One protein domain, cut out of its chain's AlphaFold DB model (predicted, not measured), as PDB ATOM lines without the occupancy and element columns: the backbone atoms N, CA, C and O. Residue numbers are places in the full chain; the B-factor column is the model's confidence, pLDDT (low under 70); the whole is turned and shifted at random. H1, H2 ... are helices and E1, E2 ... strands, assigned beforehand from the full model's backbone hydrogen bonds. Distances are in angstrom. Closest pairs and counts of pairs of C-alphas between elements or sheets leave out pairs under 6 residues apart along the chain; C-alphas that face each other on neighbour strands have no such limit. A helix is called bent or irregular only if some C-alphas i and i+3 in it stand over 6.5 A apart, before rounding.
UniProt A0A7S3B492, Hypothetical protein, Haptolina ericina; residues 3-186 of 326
ATOM      1  N   GLN A   3     124.131 128.094 155.285       97.69
ATOM      2  CA  GLN A   3     123.388 128.789 156.331       97.69
ATOM      3  C   GLN A   3     121.899 128.473 156.204       97.69
ATOM      4  O   GLN A   3     121.337 128.570 155.119       97.69
ATOM      5  N   THR A   4     121.270 128.136 157.326       98.50
ATOM      6  CA  THR A   4     119.844 127.814 157.419       98.50
ATOM      7  C   THR A   4     119.151 128.843 158.302       98.50
ATOM      8  O   THR A   4     119.706 129.243 159.327       98.50
ATOM      9  N   HIS A   5     117.941 129.241 157.920       97.88
ATOM     10  CA  HIS A   5     117.068 130.094 158.716       97.88
ATOM     11  C   HIS A   5     115.665 129.486 158.749       97.88
ATOM     12  O   HIS A   5     115.078 129.205 157.701       97.88
ATOM     13  N   ILE A   6     115.165 129.228 159.957       98.38
ATOM     14  CA  ILE A   6     113.852 128.631 160.213       98.38
ATOM     15  C   ILE A   6     113.122 129.553 161.182       98.38
ATOM     16  O   ILE A   6     113.662 129.884 162.238       98.38
ATOM     17  N   ILE A   7     111.908 129.951 160.819       96.25
ATOM     18  CA  ILE A   7     111.065 130.866 161.591       96.25
ATOM     19  C   ILE A   7     109.623 130.390 161.561       96.25
ATOM     20  O   ILE A   7     109.199 129.753 160.606       96.25
ATOM     21  N   HIS A   8     108.851 130.713 162.593       97.38
ATOM     22  CA  HIS A   8     107.426 130.402 162.616       97.38
ATOM     23  C   HIS A   8     106.624 131.477 161.866       97.38
ATOM     24  O   HIS A   8     106.621 132.647 162.268       97.38
ATOM     25  N   ARG A   9     105.957 131.089 160.773       96.00
ATOM     26  CA  ARG A   9     105.128 131.948 159.913       96.00
ATOM     27  C   ARG A   9     103.924 131.174 159.367       96.00
ATOM     28  O   ARG A   9     103.914 129.949 159.336       96.00
ATOM     29  N   TRP A  10     102.917 131.917 158.921       95.31
ATOM     30  CA  TRP A  10     101.674 131.393 158.341       95.31
ATOM     31  C   TRP A  10     101.448 131.957 156.936       95.31
ATOM     32  O   TRP A  10     100.340 132.332 156.569       95.31
ATOM     33  N   ASP A  11     102.523 132.069 156.160       94.75
ATOM     34  CA  ASP A  11     102.523 132.742 154.866       94.75
ATOM     35  C   ASP A  11     101.908 131.898 153.742       94.75
ATOM     36  O   ASP A  11     101.144 132.390 152.915       94.75
ATOM     37  N   PHE A  12     102.202 130.601 153.739       96.25
ATOM     38  CA  PHE A  12     101.589 129.614 152.859       96.25
ATOM     39  C   PHE A  12     101.607 128.272 153.578       96.25
ATOM     40  O   PHE A  12     102.661 127.807 154.016       96.25
ATOM     41  N   TYR A  13     100.444 127.641 153.718       95.94
ATOM     42  CA  TYR A  13     100.325 126.400 154.478       95.94
ATOM     43  C   TYR A  13      99.076 125.597 154.105       95.94
ATOM     44  O   TYR A  13      98.126 126.092 153.496       95.94
ATOM     45  N   LYS A  14      99.087 124.318 154.491       95.69
ATOM     46  CA  LYS A  14      97.925 123.424 154.473       95.69
ATOM     47  C   LYS A  14      97.719 122.916 155.900       95.69
ATOM     48  O   LYS A  14      98.532 122.110 156.352       95.69
ATOM     49  N   PRO A  15      96.717 123.419 156.641       94.56
ATOM     50  CA  PRO A  15      96.506 123.004 158.021       94.56
ATOM     51  C   PRO A  15      96.082 121.532 158.107       94.56
ATOM     52  O   PRO A  15      95.736 120.892 157.110       94.56
ATOM     53  N   ILE A  16      96.099 120.982 159.319       92.12
ATOM     54  CA  ILE A  16      95.594 119.631 159.559       92.12
ATOM     55  C   ILE A  16      94.130 119.517 159.107       92.12
ATOM     56  O   ILE A  16      93.320 120.404 159.366       92.12
ATOM     57  N   GLY A  17      93.800 118.435 158.397       87.38
ATOM     58  CA  GLY A  17      92.447 118.206 157.882       87.38
ATOM     59  C   GLY A  17      92.029 119.119 156.723       87.38
ATOM     60  O   GLY A  17      90.845 119.173 156.407       87.38
ATOM     61  N   TRP A  18      92.962 119.837 156.085       92.06
ATOM     62  CA  TRP A  18      92.639 120.739 154.979       92.06
ATOM     63  C   TRP A  18      92.011 119.991 153.784       92.06
ATOM     64  O   TRP A  18      92.661 119.111 153.207       92.06
ATOM     65  N   PRO A  19      90.764 120.320 153.392       86.81
ATOM     66  CA  PRO A  19      89.962 119.452 152.528       86.81
ATOM     67  C   PRO A  19      90.257 119.614 151.033       86.81
ATOM     68  O   PRO A  19      89.803 118.802 150.230       86.81
ATOM     69  N   THR A  20      90.998 120.652 150.634       89.06
ATOM     70  CA  THR A  20      91.256 120.970 149.224       89.06
ATOM     71  C   THR A  20      92.740 120.880 148.878       89.06
ATOM     72  O   THR A  20      93.622 120.886 149.740       89.06
ATOM     73  N   MET A  21      93.039 120.794 147.580       87.62
ATOM     74  CA  MET A  21      94.422 120.846 147.098       87.62
ATOM     75  C   MET A  21      95.047 122.228 147.215       87.62
ATOM     76  O   MET A  21      96.261 122.320 147.415       87.62
ATOM     77  N   ALA A  22      94.251 123.283 147.053       91.31
ATOM     78  CA  ALA A  22      94.737 124.650 147.088       91.31
ATOM     79  C   ALA A  22      95.177 125.002 148.519       91.31
ATOM     80  O   ALA A  22      94.427 124.742 149.448       91.31
ATOM     81  N   PRO A  23      96.378 125.550 148.731       93.56
ATOM     82  CA  PRO A  23      96.851 125.976 150.048       93.56
ATOM     83  C   PRO A  23      96.106 127.227 150.541       93.56
ATOM     84  O   PRO A  23      95.508 127.956 149.750       93.56
ATOM     85  N   ILE A  24      96.209 127.515 151.840       95.25
ATOM     86  CA  ILE A  24      95.948 128.862 152.360       95.25
ATOM     87  C   ILE A  24      97.193 129.699 152.078       95.25
ATOM     88  O   ILE A  24      98.304 129.260 152.382       95.25
ATOM     89  N   VAL A  25      97.010 130.883 151.493       93.19
ATOM     90  CA  VAL A  25      98.116 131.763 151.097       93.19
ATOM     91  C   VAL A  25      97.826 133.203 151.500       93.19
ATOM     92  O   VAL A  25      96.850 133.792 151.038       93.19
ATOM     93  N   ASP A  26      98.715 133.786 152.300       91.00
ATOM     94  CA  ASP A  26      98.882 135.234 152.397       91.00
ATOM     95  C   ASP A  26      99.888 135.654 151.318       91.00
ATOM     96  O   ASP A  26     101.100 135.592 151.511       91.00
ATOM     97  N   GLY A  27      99.382 136.018 150.135       86.00
ATOM     98  CA  GLY A  27     100.217 136.332 148.972       86.00
ATOM     99  C   GLY A  27     101.295 137.378 149.285       86.00
ATOM    100  O   GLY A  27     102.480 137.069 149.150       86.00
ATOM    101  N   PRO A  28     100.920 138.588 149.741       87.00
ATOM    102  CA  PRO A  28     101.879 139.596 150.186       87.00
ATOM    103  C   PRO A  28     102.806 139.097 151.304       87.00
ATOM    104  O   PRO A  28     104.023 139.235 151.172       87.00
ATOM    105  N   GLY A  29     102.265 138.462 152.350       87.38
ATOM    106  CA  GLY A  29     103.067 137.967 153.474       87.38
ATOM    107  C   GLY A  29     104.105 136.916 153.069       87.38
ATOM    108  O   GLY A  29     105.226 136.931 153.567       87.38
ATOM    109  N   SER A  30     103.795 136.049 152.103       91.12
ATOM    110  CA  SER A  30     104.732 135.034 151.591       91.12
ATOM    111  C   SER A  30     105.937 135.612 150.870       91.12
ATOM    112  O   SER A  30     107.030 135.049 150.945       91.12
ATOM    113  N   ILE A  31     105.774 136.767 150.226       90.81
ATOM    114  CA  ILE A  31     106.885 137.478 149.596       90.81
ATOM    115  C   ILE A  31     107.788 138.084 150.676       90.81
ATOM    116  O   ILE A  31     109.010 137.947 150.597       90.81
ATOM    117  N   ASP A  32     107.193 138.698 151.701       90.00
ATOM    118  CA  ASP A  32     107.934 139.303 152.811       90.00
ATOM    119  C   ASP A  32     108.741 138.250 153.584       90.00
ATOM    120  O   ASP A  32     109.941 138.429 153.804       90.00
ATOM    121  N   VAL A  33     108.125 137.108 153.911       93.75
ATOM    122  CA  VAL A  33     108.795 135.999 154.610       93.75
ATOM    123  C   VAL A  33     109.906 135.383 153.758       93.75
ATOM    124  O   VAL A  33     110.987 135.088 154.277       93.75
ATOM    125  N   TYR A  34     109.699 135.234 152.445       96.06
ATOM    126  CA  TYR A  34     110.748 134.763 151.541       96.06
ATOM    127  C   TYR A  34     111.978 135.677 151.569       96.06
ATOM    128  O   TYR A  34     113.105 135.173 151.607       96.06
ATOM    129  N   TYR A  35     111.784 137.002 151.557       93.50
ATOM    130  CA  TYR A  35     112.890 137.961 151.612       93.50
ATOM    131  C   TYR A  35     113.529 138.056 152.997       93.50
ATOM    132  O   TYR A  35     114.751 138.137 153.068       93.50
ATOM    133  N   GLU A  36     112.752 137.982 154.080       93.12
ATOM    134  CA  GLU A  36     113.280 137.873 155.449       93.12
ATOM    135  C   GLU A  36     114.244 136.681 155.558       93.12
ATOM    136  O   GLU A  36     115.391 136.821 155.989       93.12
ATOM    137  N   CYS A  37     113.807 135.522 155.064       97.31
ATOM    138  CA  CYS A  37     114.605 134.303 155.039       97.31
ATOM    139  C   CYS A  37     115.841 134.412 154.133       97.31
ATOM    140  O   CYS A  37     116.910 133.902 154.486       97.31
ATOM    141  N   LEU A  38     115.717 135.088 152.985       96.88
ATOM    142  CA  LEU A  38     116.816 135.301 152.043       96.88
ATOM    143  C   LEU A  38     117.893 136.174 152.676       96.88
ATOM    144  O   LEU A  38     119.065 135.799 152.655       96.88
ATOM    145  N   ASP A  39     117.493 137.292 153.278       93.38
ATOM    146  CA  ASP A  39     118.388 138.225 153.953       93.38
ATOM    147  C   ASP A  39     119.146 137.523 155.091       93.38
ATOM    148  O   ASP A  39     120.375 137.592 155.160       93.38
ATOM    149  N   ALA A  40     118.428 136.779 155.942       92.81
ATOM    150  CA  ALA A  40     119.017 136.050 157.064       92.81
ATOM    151  C   ALA A  40     119.986 134.946 156.607       92.81
ATOM    152  O   ALA A  40     121.066 134.772 157.184       92.81
ATOM    153  N   CYS A  41     119.631 134.204 155.554       97.88
ATOM    154  CA  CYS A  41     120.517 133.189 154.992       97.88
ATOM    155  C   CYS A  41     121.757 133.804 154.336       97.88
ATOM    156  O   CYS A  41     122.855 133.278 154.515       97.88
ATOM    157  N   GLN A  42     121.598 134.909 153.607       94.81
ATOM    158  CA  GLN A  42     122.692 135.612 152.944       94.81
ATOM    159  C   GLN A  42     123.696 136.160 153.961       94.81
ATOM    160  O   GLN A  42     124.886 135.853 153.868       94.81
ATOM    161  N   ALA A  43     123.211 136.909 154.955       88.00
ATOM    162  CA  ALA A  43     124.043 137.486 156.007       88.00
ATOM    163  C   ALA A  43     124.747 136.397 156.829       88.00
ATOM    164  O   ALA A  43     125.955 136.465 157.059       88.00
ATOM    165  N   GLY A  44     124.018 135.346 157.220       88.69
ATOM    166  CA  GLY A  44     124.599 134.259 158.002       88.69
ATOM    167  C   GLY A  44     125.597 133.405 157.213       88.69
ATOM    168  O   GLY A  44     126.573 132.938 157.795       88.69
ATOM    169  N   LEU A  45     125.399 133.212 155.901       91.50
ATOM    170  CA  LEU A  45     126.391 132.534 155.064       91.50
ATOM    171  C   LEU A  45     127.654 133.390 154.955       91.50
ATOM    172  O   LEU A  45     128.729 132.883 155.255       91.50
ATOM    173  N   ALA A  46     127.509 134.673 154.610       85.88
ATOM    174  CA  ALA A  46     128.629 135.602 154.481       85.88
ATOM    175  C   ALA A  46     129.459 135.691 155.770       85.88
ATOM    176  O   ALA A  46     130.676 135.513 155.724       85.88
ATOM    177  N   GLY A  47     128.801 135.843 156.925       81.31
ATOM    178  CA  GLY A  47     129.473 135.882 158.225       81.31
ATOM    179  C   GLY A  47     130.203 134.582 158.578       81.31
ATOM    180  O   GLY A  47     131.288 134.623 159.145       81.31
ATOM    181  N   LYS A  48     129.657 133.416 158.205       85.19
ATOM    182  CA  LYS A  48     130.308 132.120 158.468       85.19
ATOM    183  C   LYS A  48     131.533 131.877 157.604       85.19
ATOM    184  O   LYS A  48     132.447 131.189 158.054       85.19
ATOM    185  N   THR A  49     131.513 132.336 156.358       81.88
ATOM    186  CA  THR A  49     132.539 132.022 155.354       81.88
ATOM    187  C   THR A  49     133.517 133.170 155.118       81.88
ATOM    188  O   THR A  49     134.461 132.992 154.360       81.88
ATOM    189  N   GLY A  50     133.286 134.338 155.726       77.12
ATOM    190  CA  GLY A  50     134.067 135.547 155.470       77.12
ATOM    191  C   GLY A  50     133.881 136.098 154.055       77.12
ATOM    192  O   GLY A  50     134.758 136.797 153.561       77.12
ATOM    193  N   LEU A  51     132.771 135.763 153.384       77.00
ATOM    194  CA  LEU A  51     132.519 136.272 152.035       77.00
ATOM    195  C   LEU A  51     132.200 137.751 152.110       77.00
ATOM    196  O   LEU A  51     131.308 138.150 152.860       77.00
ATOM    197  N   TYR A  52     132.866 138.537 151.271       72.69
ATOM    198  CA  TYR A  52     132.577 139.960 151.191       72.69
ATOM    199  C   TYR A  52     131.248 140.209 150.471       72.69
ATOM    200  O   TYR A  52     130.440 141.031 150.893       72.69
ATOM    201  N   ASN A  53     130.997 139.472 149.384       82.62
ATOM    202  CA  ASN A  53     129.857 139.727 148.515       82.62
ATOM    203  C   ASN A  53     129.326 138.447 147.855       82.62
ATOM    204  O   ASN A  53     129.948 137.892 146.955       82.62
ATOM    205  N   ILE A  54     128.125 138.003 148.238       88.00
ATOM    206  CA  ILE A  54     127.519 136.779 147.681       88.00
ATOM    207  C   ILE A  54     127.319 136.846 146.157       88.00
ATOM    208  O   ILE A  54     127.414 135.815 145.499       88.00
ATOM    209  N   VAL A  55     127.067 138.014 145.568       91.50
ATOM    210  CA  VAL A  55     126.846 138.131 144.117       91.50
ATOM    211  C   VAL A  55     128.159 138.057 143.336       91.50
ATOM    212  O   VAL A  55     128.223 137.385 142.305       91.50
ATOM    213  N   ASP A  56     129.206 138.723 143.807       88.50
ATOM    214  CA  ASP A  56     130.489 138.824 143.113       88.50
ATOM    215  C   ASP A  56     131.348 137.562 143.321       88.50
ATOM    216  O   ASP A  56     132.011 137.129 142.383       88.50
ATOM    217  N   GLU A  57     131.235 136.907 144.481       89.19
ATOM    218  CA  GLU A  57     132.011 135.715 144.886       89.19
ATOM    219  C   GLU A  57     131.451 134.374 144.370       89.19
ATOM    220  O   GLU A  57     131.894 133.301 144.783       89.19
ATOM    221  N   HIS A  58     130.422 134.404 143.521       95.69
ATOM    222  CA  HIS A  58     129.856 133.203 142.902       95.69
ATOM    223  C   HIS A  58     129.636 133.429 141.415       95.69
ATOM    224  O   HIS A  58     129.115 134.468 141.002       95.69
ATOM    225  N   GLU A  59     129.972 132.447 140.584       97.44
ATOM    226  CA  GLU A  59     129.743 132.560 139.144       97.44
ATOM    227  C   GLU A  59     128.260 132.538 138.790       97.44
ATOM    228  O   GLU A  59     127.842 133.299 137.918       97.44
ATOM    229  N   TYR A  60     127.473 131.732 139.503       98.56
ATOM    230  CA  TYR A  60     126.037 131.593 139.278       98.56
ATOM    231  C   TYR A  60     125.267 131.557 140.597       98.56
ATOM    232  O   TYR A  60     125.791 131.141 141.635       98.56
ATOM    233  N   LEU A  61     124.006 131.990 140.545       98.62
ATOM    234  CA  LEU A  61     123.084 131.970 141.674       98.62
ATOM    235  C   LEU A  61     121.772 131.298 141.256       98.62
ATOM    236  O   LEU A  61     121.115 131.710 140.298       98.62
ATOM    237  N   ILE A  62     121.378 130.274 142.004       98.50
ATOM    238  CA  ILE A  62     120.148 129.510 141.818       98.50
ATOM    239  C   ILE A  62     119.186 129.828 142.956       98.50
ATOM    240  O   ILE A  62     119.541 129.750 144.128       98.50
ATOM    241  N   PHE A  63     117.936 130.114 142.611       98.38
ATOM    242  CA  PHE A  63     116.882 130.415 143.575       98.38
ATOM    243  C   PHE A  63     115.746 129.402 143.463       98.38
ATOM    244  O   PHE A  63     115.440 128.907 142.372       98.38
ATOM    245  N   HIS A  64     115.087 129.121 144.583       97.62
ATOM    246  CA  HIS A  64     113.742 128.561 144.584       97.62
ATOM    247  C   HIS A  64     112.778 129.514 143.851       97.62
ATOM    248  O   HIS A  64     112.861 130.732 144.004       97.62
ATOM    249  N   LEU A  65     111.860 128.962 143.053       91.06
ATOM    250  CA  LEU A  65     110.881 129.736 142.286       91.06
ATOM    251  C   LEU A  65     109.450 129.431 142.760       91.06
ATOM    252  O   LEU A  65     108.849 128.438 142.362       91.06
ATOM    253  N   GLY A  66     108.898 130.297 143.614       76.44
ATOM    254  CA  GLY A  66     107.540 130.118 144.143       76.44
ATOM    255  C   GLY A  66     106.451 130.339 143.088       76.44
ATOM    256  O   GLY A  66     105.556 129.516 142.936       76.44
ATOM    257  N   SER A  67     106.551 131.429 142.320       79.06
ATOM    258  CA  SER A  67     105.536 131.836 141.330       79.06
ATOM    259  C   SER A  67     106.060 131.982 139.895       79.06
ATOM    260  O   SER A  67     105.267 132.066 138.963       79.06
ATOM    261  N   GLY A  68     107.384 131.984 139.687       88.00
ATOM    262  CA  GLY A  68     108.002 131.960 138.356       88.00
ATOM    263  C   GLY A  68     109.255 132.839 138.207       88.00
ATOM    264  O   GLY A  68     109.740 133.415 139.183       88.00
ATOM    265  N   PRO A  69     109.790 132.991 136.979       89.75
ATOM    266  CA  PRO A  69     111.036 133.728 136.729       89.75
ATOM    267  C   PRO A  69     111.007 135.206 137.149       89.75
ATOM    268  O   PRO A  69     112.022 135.741 137.593       89.75
ATOM    269  N   LYS A  70     109.849 135.878 137.056       88.38
ATOM    270  CA  LYS A  70     109.690 137.276 137.505       88.38
ATOM    271  C   LYS A  70     109.950 137.426 139.005       88.38
ATOM    272  O   LYS A  70     110.568 138.396 139.425       88.38
ATOM    273  N   PHE A  71     109.510 136.459 139.803       90.50
ATOM    274  CA  PHE A  71     109.762 136.451 141.239       90.50
ATOM    275  C   PHE A  71     111.255 136.298 141.547       90.50
ATOM    276  O   PHE A  71     111.794 137.031 142.372       90.50
ATOM    277  N   VAL A  72     111.952 135.427 140.810       95.00
ATOM    278  CA  VAL A  72     113.405 135.252 140.961       95.00
ATOM    279  C   VAL A  72     114.176 136.525 140.596       95.00
ATOM    280  O   VAL A  72     115.151 136.842 141.272       95.00
ATOM    281  N   LYS A  73     113.727 137.303 139.599       91.12
ATOM    282  CA  LYS A  73     114.311 138.629 139.312       91.12
ATOM    283  C   LYS A  73     114.281 139.539 140.542       91.12
ATOM    284  O   LYS A  73     115.301 140.131 140.873       91.12
ATOM    285  N   ASN A  74     113.156 139.597 141.255       89.94
ATOM    286  CA  ASN A  74     113.035 140.421 142.462       89.94
ATOM    287  C   ASN A  74     113.895 139.887 143.621       89.94
ATOM    288  O   ASN A  74     114.568 140.667 144.291       89.94
ATOM    289  N   ALA A  75     113.929 138.564 143.819       93.50
ATOM    290  CA  ALA A  75     114.813 137.926 144.798       93.50
ATOM    291  C   ALA A  75     116.297 138.205 144.511       93.50
ATOM    292  O   ALA A  75     117.077 138.472 145.426       93.50
ATOM    293  N   PHE A  76     116.688 138.199 143.237       94.69
ATOM    294  CA  PHE A  76     118.043 138.548 142.836       94.69
ATOM    295  C   PHE A  76     118.342 140.032 143.069       94.69
ATOM    296  O   PHE A  76     119.367 140.344 143.666       94.69
ATOM    297  N   SER A  77     117.434 140.945 142.709       90.06
ATOM    298  CA  SER A  77     117.584 142.373 143.028       90.06
ATOM    299  C   SER A  77     117.751 142.612 144.533       90.06
ATOM    300  O   SER A  77     118.602 143.400 144.940       90.06
ATOM    301  N   ARG A  78     116.999 141.881 145.369       88.69
ATOM    302  CA  ARG A  78     117.150 141.896 146.832       88.69
ATOM    303  C   ARG A  78     118.540 141.413 147.265       88.69
ATOM    304  O   ARG A  78     119.186 142.067 148.078       88.69
ATOM    305  N   THR A  79     119.016 140.320 146.673       92.25
ATOM    306  CA  THR A  79     120.355 139.758 146.930       92.25
ATOM    307  C   THR A  79     121.462 140.758 146.579       92.25
ATOM    308  O   THR A  79     122.409 140.927 147.348       92.25
ATOM    309  N   CYS A  80     121.322 141.457 145.448       89.56
ATOM    310  CA  CYS A  80     122.222 142.521 145.002       89.56
ATOM    311  C   CYS A  80     122.246 143.706 145.967       89.56
ATOM    312  O   CYS A  80     123.330 144.155 146.325       89.56
ATOM    313  N   ALA A  81     121.081 144.172 146.430       83.06
ATOM    314  CA  ALA A  81     120.997 145.246 147.422       83.06
ATOM    315  C   ALA A  81     121.722 144.867 148.725       83.06
ATOM    316  O   ALA A  81     122.522 145.632 149.249       83.06
ATOM    317  N   ASN A  82     121.525 143.639 149.210       84.75
ATOM    318  CA  ASN A  82     122.238 143.152 150.391       84.75
ATOM    319  C   ASN A  82     123.765 143.067 150.184       84.75
ATOM    320  O   ASN A  82     124.514 143.178 151.147       84.75
ATOM    321  N   ALA A  83     124.231 142.813 148.956       86.56
ATOM    322  CA  ALA A  83     125.641 142.544 148.674       86.56
ATOM    323  C   ALA A  83     126.445 143.801 148.292       86.56
ATOM    324  O   ALA A  83     127.614 143.917 148.653       86.56
ATOM    325  N   TRP A  84     125.852 144.730 147.542       84.38
ATOM    326  CA  TRP A  84     126.540 145.909 147.002       84.38
ATOM    327  C   TRP A  84     126.323 147.196 147.808       84.38
ATOM    328  O   TRP A  84     126.909 148.215 147.451       84.38
ATOM    329  N   GLY A  85     125.542 147.142 148.888       67.38
ATOM    330  CA  GLY A  85     125.237 148.288 149.744       67.38
ATOM    331  C   GLY A  85     123.730 148.507 149.865       67.38
ATOM    332  O   GLY A  85     123.013 148.500 148.866       67.38
ATOM    333  N   TYR A  86     123.276 148.672 151.110       53.19
ATOM    334  CA  TYR A  86     121.889 148.912 151.502       53.19
ATOM    335  C   TYR A  86     121.834 150.095 152.475       53.19
ATOM    336  O   TYR A  86     122.420 150.004 153.556       53.19
ATOM    337  N   THR A  87     121.079 151.146 152.157       41.00
ATOM    338  CA  THR A  87     120.657 152.168 153.128       41.00
ATOM    339  C   THR A  87     119.145 152.050 153.367       41.00
ATOM    340  O   THR A  87     118.357 152.200 152.431       41.00
ATOM    341  N   PRO A  88     118.682 151.770 154.601       37.44
ATOM    342  CA  PRO A  88     117.255 151.778 154.909       37.44
ATOM    343  C   PRO A  88     116.684 153.204 154.787       37.44
ATOM    344  O   PRO A  88     117.303 154.146 155.297       37.44
ATOM    345  N   PRO A  89     115.495 153.401 154.182       37.62
ATOM    346  CA  PRO A  89     114.777 154.667 154.300       37.62
ATOM    347  C   PRO A  89     114.532 154.985 155.779       37.62
ATOM    348  O   PRO A  89     114.165 154.096 156.550       37.62
ATOM    349  N   LYS A  90     114.738 156.245 156.186       36.50
ATOM    350  CA  LYS A  90     114.698 156.648 157.601       36.50
ATOM    351  C   LYS A  90     113.331 156.503 158.284       36.50
ATOM    352  O   LYS A  90     113.319 156.499 159.505       36.50
ATOM    353  N   GLU A  91     112.218 156.320 157.573       32.78
ATOM    354  CA  GLU A  91     110.901 156.086 158.188       32.78
ATOM    355  C   GLU A  91     109.971 155.261 157.276       32.78
ATOM    356  O   GLU A  91     109.934 155.472 156.064       32.78
ATOM    357  N   GLY A  92     109.176 154.363 157.877       37.72
ATOM    358  CA  GLY A  92     108.030 153.695 157.244       37.72
ATOM    359  C   GLY A  92     108.284 152.265 156.745       37.72
ATOM    360  O   GLY A  92     108.998 152.037 155.775       37.72
ATOM    361  N   LEU A  93     107.622 151.286 157.373       39.72
ATOM    362  CA  LEU A  93     107.494 149.904 156.888       39.72
ATOM    363  C   LEU A  93     106.717 149.882 155.556       39.72
ATOM    364  O   LEU A  93     105.488 149.802 155.555       39.72
ATOM    365  N   THR A  94     107.403 149.948 154.415       40.72
ATOM    366  CA  THR A  94     106.780 149.766 153.093       40.72
ATOM    367  C   THR A  94     107.194 148.429 152.471       40.72
ATOM    368  O   THR A  94     108.347 148.013 152.489       40.72
ATOM    369  N   ARG A  95     106.176 147.716 151.976       46.53
ATOM    370  CA  ARG A  95     106.058 146.257 151.738       46.53
ATOM    371  C   ARG A  95     106.863 145.702 150.558       46.53
ATOM    372  O   ARG A  95     106.535 144.676 149.981       46.53
ATOM    373  N   LEU A  96     107.910 146.407 150.178       42.81
ATOM    374  CA  LEU A  96     108.984 145.986 149.302       42.81
ATOM    375  C   LEU A  96     110.149 146.829 149.781       42.81
ATOM    376  O   LEU A  96     110.071 148.052 149.718       42.81
ATOM    377  N   LYS A  97     111.214 146.199 150.278       42.75
ATOM    378  CA  LYS A  97     112.450 146.911 150.594       42.75
ATOM    379  C   LYS A  97     112.992 147.492 149.284       42.75
ATOM    380  O   LYS A  97     113.695 146.804 148.541       42.75
ATOM    381  N   THR A  98     112.577 148.712 148.957       39.62
ATOM    382  CA  THR A  98     113.020 149.433 147.774       39.62
ATOM    383  C   THR A  98     114.471 149.795 147.988       39.62
ATOM    384  O   THR A  98     114.833 150.525 148.902       39.62
ATOM    385  N   TYR A  99     115.272 149.167 147.148       49.72
ATOM    386  CA  TYR A  99     116.615 149.533 146.775       49.72
ATOM    387  C   TYR A  99     116.792 151.071 146.674       49.72
ATOM    388  O   TYR A  99     115.945 151.743 146.087       49.72
ATOM    389  N   ASP A 100     117.847 151.612 147.290       43.97
ATOM    390  CA  ASP A 100     118.056 153.046 147.572       43.97
ATOM    391  C   ASP A 100     118.725 153.847 146.441       43.97
ATOM    392  O   ASP A 100     118.730 155.073 146.500       43.97
ATOM    393  N   GLY A 101     119.196 153.194 145.373       46.53
ATOM    394  CA  GLY A 101     119.533 153.869 144.115       46.53
ATOM    395  C   GLY A 101     121.017 153.970 143.731       46.53
ATOM    396  O   GLY A 101     121.273 154.371 142.598       46.53
ATOM    397  N   ASP A 102     121.980 153.525 144.549       53.94
ATOM    398  CA  ASP A 102     123.424 153.658 144.238       53.94
ATOM    399  C   ASP A 102     124.084 152.577 143.326       53.94
ATOM    400  O   ASP A 102     124.955 152.877 142.515       53.94
ATOM    401  N   VAL A 103     123.686 151.307 143.397       63.56
ATOM    402  CA  VAL A 103     123.805 150.267 142.341       63.56
ATOM    403  C   VAL A 103     122.984 150.586 141.056       63.56
ATOM    404  O   VAL A 103     121.754 150.471 141.017       63.56
ATOM    405  N   PRO A 104     123.628 150.843 139.911       74.06
ATOM    406  CA  PRO A 104     122.909 151.058 138.654       74.06
ATOM    407  C   PRO A 104     122.028 149.854 138.276       74.06
ATOM    408  O   PRO A 104     122.480 148.704 138.343       74.06
ATOM    409  N   ILE A 105     120.783 150.092 137.843       78.06
ATOM    410  CA  ILE A 105     119.855 149.023 137.425       78.06
ATOM    411  C   ILE A 105     120.464 148.166 136.307       78.06
ATOM    412  O   ILE A 105     120.294 146.948 136.283       78.06
ATOM    413  N   GLU A 106     121.273 148.775 135.442       82.12
ATOM    414  CA  GLU A 106     122.021 148.117 134.374       82.12
ATOM    415  C   GLU A 106     123.016 147.088 134.922       82.12
ATOM    416  O   GLU A 106     123.218 146.039 134.307       82.12
ATOM    417  N   ARG A 107     123.620 147.347 136.093       85.69
ATOM    418  CA  ARG A 107     124.508 146.392 136.770       85.69
ATOM    419  C   ARG A 107     123.716 145.183 137.261       85.69
ATOM    420  O   ARG A 107     124.165 144.057 137.056       85.69
ATOM    421  N   VAL A 108     122.541 145.405 137.855       86.62
ATOM    422  CA  VAL A 108     121.655 144.324 138.320       86.62
ATOM    423  C   VAL A 108     121.175 143.482 137.140       86.62
ATOM    424  O   VAL A 108     121.293 142.262 137.182       86.62
ATOM    425  N   VAL A 109     120.696 144.113 136.065       87.62
ATOM    426  CA  VAL A 109     120.226 143.414 134.857       87.62
ATOM    427  C   VAL A 109     121.355 142.595 134.229       87.62
ATOM    428  O   VAL A 109     121.195 141.394 134.028       87.62
ATOM    429  N   ARG A 110     122.537 143.193 134.027       92.19
ATOM    430  CA  ARG A 110     123.702 142.484 133.475       92.19
ATOM    431  C   ARG A 110     124.122 141.302 134.350       92.19
ATOM    432  O   ARG A 110     124.476 140.244 133.830       92.19
ATOM    433  N   ALA A 111     124.106 141.472 135.672       94.25
ATOM    434  CA  ALA A 111     124.437 140.396 136.594       94.25
ATOM    435  C   ALA A 111     123.370 139.292 136.589       94.25
ATOM    436  O   ALA A 111     123.732 138.120 136.625       94.25
ATOM    437  N   PHE A 112     122.086 139.636 136.477       95.88
ATOM    438  CA  PHE A 112     121.000 138.663 136.370       95.88
ATOM    439  C   PHE A 112     121.140 137.819 135.101       95.88
ATOM    440  O   PHE A 112     121.135 136.589 135.175       95.88
ATOM    441  N   ASP A 113     121.320 138.475 133.952       96.44
ATOM    442  CA  ASP A 113     121.433 137.812 132.650       96.44
ATOM    443  C   ASP A 113     122.626 136.854 132.608       96.44
ATOM    444  O   ASP A 113     122.530 135.764 132.048       96.44
ATOM    445  N   LYS A 114     123.734 137.230 133.257       97.50
ATOM    446  CA  LYS A 114     124.938 136.401 133.331       97.50
ATOM    447  C   LYS A 114     124.843 135.279 134.370       97.50
ATOM    448  O   LYS A 114     125.239 134.158 134.083       97.50
ATOM    449  N   LYS A 115     124.381 135.581 135.587       98.12
ATOM    450  CA  LYS A 115     124.551 134.700 136.760       98.12
ATOM    451  C   LYS A 115     123.307 133.883 137.110       98.12
ATOM    452  O   LYS A 115     123.427 132.894 137.826       98.12
ATOM    453  N   VAL A 116     122.121 134.287 136.650       98.31
ATOM    454  CA  VAL A 116     120.839 133.689 137.075       98.31
ATOM    455  C   VAL A 116     120.020 133.180 135.894       98.31
ATOM    456  O   VAL A 116     119.477 132.076 135.950       98.31
ATOM    457  N   ALA A 117     119.939 133.948 134.804       97.81
ATOM    458  CA  ALA A 117     119.100 133.609 133.656       97.81
ATOM    459  C   ALA A 117     119.379 132.218 133.038       97.81
ATOM    460  O   ALA A 117     118.401 131.547 132.692       97.81
ATOM    461  N   PRO A 118     120.632 131.715 132.943       97.88
ATOM    462  CA  PRO A 118     120.894 130.351 132.463       97.88
ATOM    463  C   PRO A 118     120.188 129.266 133.296       97.88
ATOM    464  O   PRO A 118     119.691 128.271 132.760       97.88
ATOM    465  N   GLY A 119     120.042 129.497 134.603       97.44
ATOM    466  CA  GLY A 119     119.330 128.615 135.522       97.44
ATOM    467  C   GLY A 119     117.802 128.681 135.423       97.44
ATOM    468  O   GLY A 119     117.137 127.862 136.033       97.44
ATOM    469  N   LEU A 120     117.204 129.612 134.672       97.31
ATOM    470  CA  LEU A 120     115.739 129.803 134.645       97.31
ATOM    471  C   LEU A 120     115.064 129.406 133.327       97.31
ATOM    472  O   LEU A 120     113.833 129.469 133.216       97.31
ATOM    473  N   ARG A 121     115.837 129.004 132.315       96.12
ATOM    474  CA  ARG A 121     115.312 128.745 130.966       96.12
ATOM    475  C   ARG A 121     114.325 127.575 130.943       96.12
ATOM    476  O   ARG A 121     113.275 127.699 130.318       96.12
ATOM    477  N   LEU A 122     114.591 126.492 131.684       96.19
ATOM    478  CA  LEU A 122     113.621 125.394 131.826       96.19
ATOM    479  C   LEU A 122     112.374 125.824 132.610       96.19
ATOM    480  O   LEU A 122     111.253 125.592 132.162       96.19
ATOM    481  N   ALA A 123     112.545 126.501 133.750       95.25
ATOM    482  CA  ALA A 123     111.423 126.916 134.596       95.25
ATOM    483  C   ALA A 123     110.450 127.867 133.882       95.25
ATOM    484  O   ALA A 123     109.247 127.798 134.115       95.25
ATOM    485  N   THR A 124     110.942 128.693 132.952       94.69
ATOM    486  CA  THR A 124     110.105 129.557 132.093       94.69
ATOM    487  C   THR A 124     109.127 128.759 131.223       94.69
ATOM    488  O   THR A 124     108.076 129.270 130.849       94.69
ATOM    489  N   ARG A 125     109.449 127.497 130.917       95.00
ATOM    490  CA  ARG A 125     108.638 126.607 130.077       95.00
ATOM    491  C   ARG A 125     107.787 125.619 130.878       95.00
ATOM    492  O   ARG A 125     106.861 125.037 130.308       95.00
ATOM    493  N   ILE A 126     108.120 125.392 132.149       94.50
ATOM    494  CA  ILE A 126     107.488 124.381 133.013       94.50
ATOM    495  C   ILE A 126     106.536 125.013 134.035       94.50
ATOM    496  O   ILE A 126     105.462 124.471 134.268       94.50
ATOM    497  N   GLY A 127     106.899 126.159 134.621       92.62
ATOM    498  CA  GLY A 127     106.171 126.761 135.739       92.62
ATOM    499  C   GLY A 127     106.723 126.355 137.116       92.62
ATOM    500  O   GLY A 127     107.824 125.807 137.210       92.62
ATOM    501  N   PRO A 128     106.010 126.676 138.210       91.69
ATOM    502  CA  PRO A 128     106.449 126.379 139.572       91.69
ATOM    503  C   PRO A 128     106.410 124.873 139.871       91.69
ATOM    504  O   PRO A 128     105.454 124.181 139.544       91.69
ATOM    505  N   MET A 129     107.459 124.365 140.526       94.69
ATOM    506  CA  MET A 129     107.646 122.927 140.799       94.69
ATOM    507  C   MET A 129     107.902 122.632 142.286       94.69
ATOM    508  O   MET A 129     108.501 121.615 142.633       94.69
ATOM    509  N   HIS A 130     107.488 123.543 143.172       94.12
ATOM    510  CA  HIS A 130     107.664 123.439 144.625       94.12
ATOM    511  C   HIS A 130     109.085 122.984 145.016       94.12
ATOM    512  O   HIS A 130     110.064 123.657 144.694       94.12
ATOM    513  N   THR A 131     109.222 121.838 145.679       96.56
ATOM    514  CA  THR A 131     110.505 121.308 146.163       96.56
ATOM    515  C   THR A 131     111.516 121.044 145.045       96.56
ATOM    516  O   THR A 131     112.718 121.174 145.270       96.56
ATOM    517  N   ALA A 132     111.061 120.738 143.826       96.25
ATOM    518  CA  ALA A 132     111.936 120.478 142.685       96.25
ATOM    519  C   ALA A 132     112.462 121.760 142.013       96.25
ATOM    520  O   ALA A 132     113.423 121.689 141.251       96.25
ATOM    521  N   ALA A 133     111.892 122.934 142.310       96.12
ATOM    522  CA  ALA A 133     112.211 124.197 141.638       96.12
ATOM    523  C   ALA A 133     113.714 124.524 141.599       96.12
ATOM    524  O   ALA A 133     114.268 124.783 140.532       96.12
ATOM    525  N   THR A 134     114.394 124.472 142.749       97.12
ATOM    526  CA  THR A 134     115.840 124.747 142.847       97.12
ATOM    527  C   THR A 134     116.653 123.770 141.986       97.12
ATOM    528  O   THR A 134     117.618 124.162 141.331       97.12
ATOM    529  N   TYR A 135     116.244 122.503 141.923       95.62
ATOM    530  CA  TYR A 135     116.967 121.450 141.207       95.62
ATOM    531  C   TYR A 135     116.689 121.450 139.704       95.62
ATOM    532  O   TYR A 135     117.597 121.193 138.913       95.62
ATOM    533  N   VAL A 136     115.484 121.826 139.276       95.88
ATOM    534  CA  VAL A 136     115.212 122.067 137.853       95.88
ATOM    535  C   VAL A 136     115.961 123.301 137.368       95.88
ATOM    536  O   VAL A 136     116.517 123.274 136.273       95.88
ATOM    537  N   ASN A 137     116.094 124.334 138.203       97.44
ATOM    538  CA  ASN A 137     116.952 125.468 137.872       97.44
ATOM    539  C   ASN A 137     118.435 125.075 137.787       97.44
ATOM    540  O   ASN A 137     119.160 125.538 136.909       97.44
ATOM    541  N   THR A 138     118.878 124.162 138.653       97.12
ATOM    542  CA  THR A 138     120.230 123.582 138.589       97.12
ATOM    543  C   THR A 138     120.432 122.782 137.301       97.12
ATOM    544  O   THR A 138     121.445 122.937 136.631       97.12
ATOM    545  N   THR A 139     119.444 121.974 136.909       96.50
ATOM    546  CA  THR A 139     119.457 121.217 135.645       96.50
ATOM    547  C   THR A 139     119.491 122.163 134.445       96.50
ATOM    548  O   THR A 139     120.262 121.954 133.517       96.50
ATOM    549  N   SER A 140     118.719 123.253 134.489       97.56
ATOM    550  CA  SER A 140     118.777 124.310 133.478       97.56
ATOM    551  C   SER A 140     120.186 124.893 133.388       97.56
ATOM    552  O   SER A 140     120.709 125.033 132.291       97.56
ATOM    553  N   LEU A 141     120.831 125.197 134.516       98.00
ATOM    554  CA  LEU A 141     122.200 125.708 134.513       98.00
ATOM    555  C   LEU A 141     123.186 124.703 133.894       98.00
ATOM    556  O   LEU A 141     123.979 125.086 133.040       98.00
ATOM    557  N   LEU A 142     123.092 123.421 134.267       96.75
ATOM    558  CA  LEU A 142     123.922 122.342 133.718       96.75
ATOM    559  C   LEU A 142     123.814 122.241 132.194       96.75
ATOM    560  O   LEU A 142     124.834 122.170 131.518       96.75
ATOM    561  N   ILE A 143     122.599 122.305 131.646       96.31
ATOM    562  CA  ILE A 143     122.371 122.242 130.195       96.31
ATOM    563  C   ILE A 143     122.996 123.441 129.472       96.31
ATOM    564  O   ILE A 143     123.559 123.282 128.393       96.31
ATOM    565  N   HIS A 144     122.888 124.643 130.042       96.69
ATOM    566  CA  HIS A 144     123.292 125.870 129.349       96.69
ATOM    567  C   HIS A 144     124.762 126.238 129.522       96.69
ATOM    568  O   HIS A 144     125.316 126.892 128.643       96.69
ATOM    569  N   GLU A 145     125.380 125.835 130.630       96.31
ATOM    570  CA  GLU A 145     126.774 126.162 130.931       96.31
ATOM    571  C   GLU A 145     127.702 124.953 130.759       96.31
ATOM    572  O   GLU A 145     128.858 125.131 130.378       96.31
ATOM    573  N   ASN A 146     127.208 123.724 130.967       94.12
ATOM    574  CA  ASN A 146     127.944 122.471 130.765       94.12
ATOM    575  C   ASN A 146     129.368 122.543 131.365       94.12
ATOM    576  O   ASN A 146     129.525 122.832 132.553       94.12
ATOM    577  N   GLN A 147     130.415 122.342 130.556       94.44
ATOM    578  CA  GLN A 147     131.817 122.340 130.987       94.44
ATOM    579  C   GLN A 147     132.274 123.679 131.591       94.44
ATOM    580  O   GLN A 147     133.223 123.692 132.373       94.44
ATOM    581  N   ASN A 148     131.588 124.794 131.304       95.56
ATOM    582  CA  ASN A 148     131.910 126.102 131.889       95.56
ATOM    583  C   ASN A 148     131.676 126.149 133.406       95.56
ATOM    584  O   ASN A 148     132.153 127.076 134.062       95.56
ATOM    585  N   LEU A 149     130.957 125.169 133.967       96.25
ATOM    586  CA  LEU A 149     130.743 125.044 135.407       96.25
ATOM    587  C   LEU A 149     131.935 124.426 136.135       96.25
ATOM    588  O   LEU A 149     132.030 124.599 137.347       96.25
ATOM    589  N   LEU A 150     132.845 123.729 135.448       96.12
ATOM    590  CA  LEU A 150     133.955 123.057 136.121       96.12
ATOM    591  C   LEU A 150     134.847 124.059 136.871       96.12
ATOM    592  O   LEU A 150     135.264 125.090 136.340       96.12
ATOM    593  N   GLY A 151     135.099 123.762 138.145       95.06
ATOM    594  CA  GLY A 151     135.822 124.628 139.077       95.06
ATOM    595  C   GLY A 151     135.048 125.871 139.534       95.06
ATOM    596  O   GLY A 151     135.581 126.651 140.322       95.06
ATOM    597  N   LYS A 152     133.808 126.083 139.073       96.56
ATOM    598  CA  LYS A 152     132.981 127.231 139.471       96.56
ATOM    599  C   LYS A 152     132.209 126.952 140.743       96.56
ATOM    600  O   LYS A 152     131.784 125.821 140.994       96.56
ATOM    601  N   THR A 153     131.990 128.004 141.525       95.25
ATOM    602  CA  THR A 153     131.202 127.945 142.754       95.25
ATOM    603  C   THR A 153     129.842 128.593 142.527       95.25
ATOM    604  O   THR A 153     129.725 129.778 142.218       95.25
ATOM    605  N   VAL A 154     128.791 127.799 142.706       98.00
ATOM    606  CA  VAL A 154     127.398 128.212 142.526       98.00
ATOM    607  C   VAL A 154     126.747 128.403 143.889       98.00
ATOM    608  O   VAL A 154     126.893 127.559 144.780       98.00
ATOM    609  N   ASN A 155     126.034 129.515 144.053       98.44
ATOM    610  CA  ASN A 155     125.182 129.759 145.211       98.44
ATOM    611  C   ASN A 155     123.778 129.203 144.961       98.44
ATOM    612  O   ASN A 155     123.234 129.344 143.868       98.44
ATOM    613  N   PHE A 156     123.170 128.623 145.985       98.62
ATOM    614  CA  PHE A 156     121.818 128.093 145.954       98.62
ATOM    615  C   PHE A 156     121.036 128.668 147.122       98.62
ATOM    616  O   PHE A 156     121.483 128.574 148.262       98.62
ATOM    617  N   TYR A 157     119.842 129.181 146.851       98.62
ATOM    618  CA  TYR A 157     118.861 129.543 147.859       98.62
ATOM    619  C   TYR A 157     117.618 128.667 147.700       98.62
ATOM    620  O   TYR A 157     116.934 128.702 146.673       98.62
ATOM    621  N   SER A 158     117.340 127.854 148.717       98.44
ATOM    622  CA  SER A 158     116.149 127.011 148.800       98.44
ATOM    623  C   SER A 158     115.225 127.531 149.896       98.44
ATOM    624  O   SER A 158     115.692 127.915 150.970       98.44
ATOM    625  N   TYR A 159     113.925 127.544 149.618       98.31
ATOM    626  CA  TYR A 159     112.899 128.091 150.496       98.31
ATOM    627  C   TYR A 159     111.658 127.199 150.483       98.31
ATOM    628  O   TYR A 159     111.258 126.700 149.430       98.31
ATOM    629  N   GLY A 160     111.035 127.049 151.648       97.75
ATOM    630  CA  GLY A 160     109.679 126.546 151.810       97.75
ATOM    631  C   GLY A 160     108.952 127.350 152.884       97.75
ATOM    632  O   GLY A 160     109.515 127.616 153.944       97.75
ATOM    633  N   SER A 161     107.709 127.732 152.600       97.12
ATOM    634  CA  SER A 161     106.853 128.498 153.510       97.12
ATOM    635  C   SER A 161     106.555 127.777 154.828       97.12
ATOM    636  O   SER A 161     106.636 126.549 154.905       97.12
ATOM    637  N   GLY A 162     106.237 128.554 155.868       96.06
ATOM    638  CA  GLY A 162     106.034 128.075 157.240       96.06
ATOM    639  C   GLY A 162     107.013 128.570 158.327       96.06
ATOM    640  O   GLY A 162     106.615 128.622 159.487       96.06
ATOM    641  N   ALA A 163     108.269 128.968 158.103       96.50
ATOM    642  CA  ALA A 163     109.130 128.888 156.930       96.50
ATOM    643  C   ALA A 163     110.500 128.287 157.290       96.50
ATOM    644  O   ALA A 163     111.044 128.514 158.373       96.50
ATOM    645  N   ALA A 164     111.067 127.533 156.349       98.56
ATOM    646  CA  ALA A 164     112.405 126.963 156.423       98.56
ATOM    647  C   ALA A 164     113.169 127.277 155.136       98.56
ATOM    648  O   ALA A 164     112.694 127.039 154.024       98.56
ATOM    649  N   SER A 165     114.379 127.801 155.287       98.56
ATOM    650  CA  SER A 165     115.207 128.232 154.166       98.56
ATOM    651  C   SER A 165     116.666 127.881 154.388       98.56
ATOM    652  O   SER A 165     117.130 127.717 155.518       98.56
ATOM    653  N   THR A 166     117.408 127.703 153.301       98.75
ATOM    654  CA  THR A 166     118.852 127.478 153.360       98.75
ATOM    655  C   THR A 166     119.521 128.092 152.144       98.75
ATOM    656  O   THR A 166     119.140 127.802 151.009       98.75
ATOM    657  N   MET A 167     120.560 128.892 152.391       98.62
ATOM    658  CA  MET A 167     121.525 129.286 151.374       98.62
ATOM    659  C   MET A 167     122.783 128.434 151.510       98.62
ATOM    660  O   MET A 167     123.353 128.307 152.595       98.62
ATOM    661  N   PHE A 168     123.225 127.832 150.416       97.88
ATOM    662  CA  PHE A 168     124.419 127.000 150.390       97.88
ATOM    663  C   PHE A 168     125.195 127.200 149.098       97.88
ATOM    664  O   PHE A 168     124.687 127.739 148.121       97.88
ATOM    665  N   ARG A 169     126.453 126.775 149.107       95.81
ATOM    666  CA  ARG A 169     127.360 126.888 147.962       95.81
ATOM    667  C   ARG A 169     128.005 125.554 147.643       95.81
ATOM    668  O   ARG A 169     128.442 124.851 148.563       95.81
ATOM    669  N   CYS A 170     128.075 125.259 146.349       94.75
ATOM    670  CA  CYS A 170     128.704 124.064 145.799       94.75
ATOM    671  C   CYS A 170     129.712 124.456 144.723       94.75
ATOM    672  O   CYS A 170     129.401 125.275 143.859       94.75
ATOM    673  N   THR A 171     130.883 123.830 144.757       94.69
ATOM    674  CA  THR A 171     131.876 123.905 143.684       94.69
ATOM    675  C   THR A 171     131.731 122.675 142.795       94.69
ATOM    676  O   THR A 171     131.651 121.555 143.302       94.69
ATOM    677  N   PHE A 172     131.658 122.876 141.483       93.06
ATOM    678  CA  PHE A 172     131.524 121.788 140.515       93.06
ATOM    679  C   PHE A 172     132.903 121.241 140.154       93.06
ATOM    680  O   PHE A 172     133.530 121.673 139.194       93.06
ATOM    681  N   ASP A 173     133.380 120.276 140.935       91.69
ATOM    682  CA  ASP A 173     134.634 119.575 140.628       91.69
ATOM    683  C   ASP A 173     134.473 118.602 139.438       91.69
ATOM    684  O   ASP A 173     135.438 118.274 138.752       91.69
ATOM    685  N   ALA A 174     133.241 118.149 139.190       90.75
ATOM    686  CA  ALA A 174     132.831 117.338 138.050       90.75
ATOM    687  C   ALA A 174     131.357 117.629 137.719       90.75
ATOM    688  O   ALA A 174     130.610 118.123 138.571       90.75
ATOM    689  N   LEU A 175     130.926 117.297 136.500       87.31
ATOM    690  CA  LEU A 175     129.513 117.378 136.133       87.31
ATOM    691  C   LEU A 175     128.773 116.103 136.569       87.31
ATOM    692  O   LEU A 175     129.272 115.003 136.326       87.31
ATOM    693  N   PRO A 176     127.592 116.221 137.203       86.69
ATOM    694  CA  PRO A 176     126.740 115.066 137.459       86.69
ATOM    695  C   PRO A 176     126.141 114.542 136.146       86.69
ATOM    696  O   PRO A 176     126.162 115.229 135.130       86.69
ATOM    697  N   GLY A 177     125.531 113.357 136.172       84.69
ATOM    698  CA  GLY A 177     124.626 112.956 135.093       84.69
ATOM    699  C   GLY A 177     123.367 113.829 135.102       84.69
ATOM    700  O   GLY A 177     122.739 113.998 136.149       84.69
ATOM    701  N   TYR A 178     122.991 114.383 133.951       86.00
ATOM    702  CA  TYR A 178     121.758 115.150 133.769       86.00
ATOM    703  C   TYR A 178     121.143 114.872 132.395       86.00
ATOM    704  O   TYR A 178     121.776 114.303 131.510       86.00
ATOM    705  N   MET A 179     119.876 115.246 132.233       83.44
ATOM    706  CA  MET A 179     119.146 115.062 130.984       83.44
ATOM    707  C   MET A 179     119.390 116.261 130.065       83.44
ATOM    708  O   MET A 179     118.862 117.345 130.301       83.44
ATOM    709  N   GLU A 180     120.205 116.082 129.030       85.38
ATOM    710  CA  GLU A 180     120.593 117.159 128.105       85.38
ATOM    711  C   GLU A 180     119.435 117.583 127.188       85.38
ATOM    712  O   GLU A 180     119.219 118.764 126.915       85.38
ATOM    713  N   GLN A 181     118.621 116.614 126.780       86.25
ATOM    714  CA  GLN A 181     117.529 116.736 125.815       86.25
ATOM    715  C   GLN A 181     116.234 117.347 126.384       86.25
ATOM    716  O   GLN A 181     115.182 117.273 125.748       86.25
ATOM    717  N   MET A 182     116.278 117.977 127.564       90.12
ATOM    718  CA  MET A 182     115.084 118.549 128.209       90.12
ATOM    719  C   MET A 182     114.374 119.580 127.328       90.12
ATOM    720  O   MET A 182     113.149 119.636 127.328       90.12
ATOM    721  N   HIS A 183     115.107 120.384 126.551       91.19
ATOM    722  CA  HIS A 183     114.479 121.333 125.628       91.19
ATOM    723  C   HIS A 183     113.666 120.626 124.543       91.19
ATOM    724  O   HIS A 183     112.509 120.989 124.344       91.19
ATOM    725  N   THR A 184     114.226 119.579 123.935       90.06
ATOM    726  CA  THR A 184     113.541 118.746 122.940       90.06
ATOM    727  C   THR A 184     112.304 118.075 123.531       90.06
ATOM    728  O   THR A 184     111.236 118.120 122.932       90.06
ATOM    729  N   MET A 185     112.401 117.527 124.745       87.88
ATOM    730  CA  MET A 185     111.243 116.937 125.428       87.88
ATOM    731  C   MET A 185     110.152 117.970 125.724       87.88
ATOM    732  O   MET A 185     108.965 117.676 125.623       87.88
ATOM    733  N   LEU A 186     110.534 119.201 126.072       92.12
ATOM    734  CA  LEU A 186     109.579 120.287 126.289       92.12
ATOM    735  C   LEU A 186     108.923 120.770 124.987       92.12
ATOM    736  O   LEU A 186     107.791 121.257 125.063       92.12
TER     737      LEU A 186
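AT A GLANCE: This is residues 3 to 186 of the 326 residues of the protein "Hypothetical protein" of Haptolina ericina (UniProt A0A7S3B492). A four-stranded sheet stands between helices: long H1 crosses one face slantwise, and kinked H6 covers E3 and E2 on the opposite face. H2 and H3 gather at the E2 edge, and from the body a loop reaches out whose residues 16 to 21 stick out. The printed part has 184 residues, with seven named helices and four named strands in the order E1 H1 E2 H2 H3 H4 H5 H6 E3 E4 H7. The mixed sheet runs E1, E4, E3, E2; the class is mixed, helices and strands. The whole is compact, with a radius of gyration of the C-alphas of 16.8 A and spans of 47 by 46 by 30 A.

IN THESE COORDINATES: E1, residues 3 to 6, begins at C-alpha 3 (123.388, 128.789, 156.331). H1, residues 27 to 49, is 33.2 A long. E2 is residues 60 to 63, and H2, residues 69 to 84, is 22.2 A long. H3 is residues 105 to 115, H4 117 to 120 and H5 123 to 126. H6, residues 130 to 149, is 24.9 A long and irregular: C-alphas 144 and 147 are 9.4 A apart, and it has a kink of 67 degrees near residue 143. E3, residues 153 to 160, is 23.4 A long and E4, residues 164 to 171, 23.5 A. H7, residues 182 to 186, ends at C-alpha 186 (109.579, 120.287, 126.289).

HOW THE PARTS SIT: E1 and E4 are antiparallel, with N 3 and O 167 2.8 A apart, within hydrogen-bond range. The hairpin E3 and E4 is antiparallel, with N 156 and O 168 at 2.8 A; E3 and E2 are parallel, with N 62 and O 155 at 2.8 A. H1 is on the sheet at a height of 7.7 A, and H6 is on the opposite face at 9.1 A. E1, H1 and E2 make a split strand-helix-strand unit, two strands running the same way with E4 and E3 between them, and its crossover is right-handed. H1 and H2 touch at a steep tilt of 41 degrees, the same way, closest at the C-alphas of Tyr 35 and Ala 75, 7.1 A. H2 touches H3, closest at Ser 77 and Val 108, C-alphas 6.5 A apart. H4 and H5 touch H6; H6 and H7 are near each other. Every O i to N i+4 pair is within hydrogen-bond range in H1, H2, H3 and H7, and 11 of 16 in H6; H4 and H5 are too short for such a pair.

THE WHOLE: The farthest C-alphas, Glu 91 and Thr 184, are 51.4 A apart. The printed part has no cut. The links E1 to H1 and H2 to H3 are long, 20 residues each. Residues 85 to 103 have pLDDT under 70.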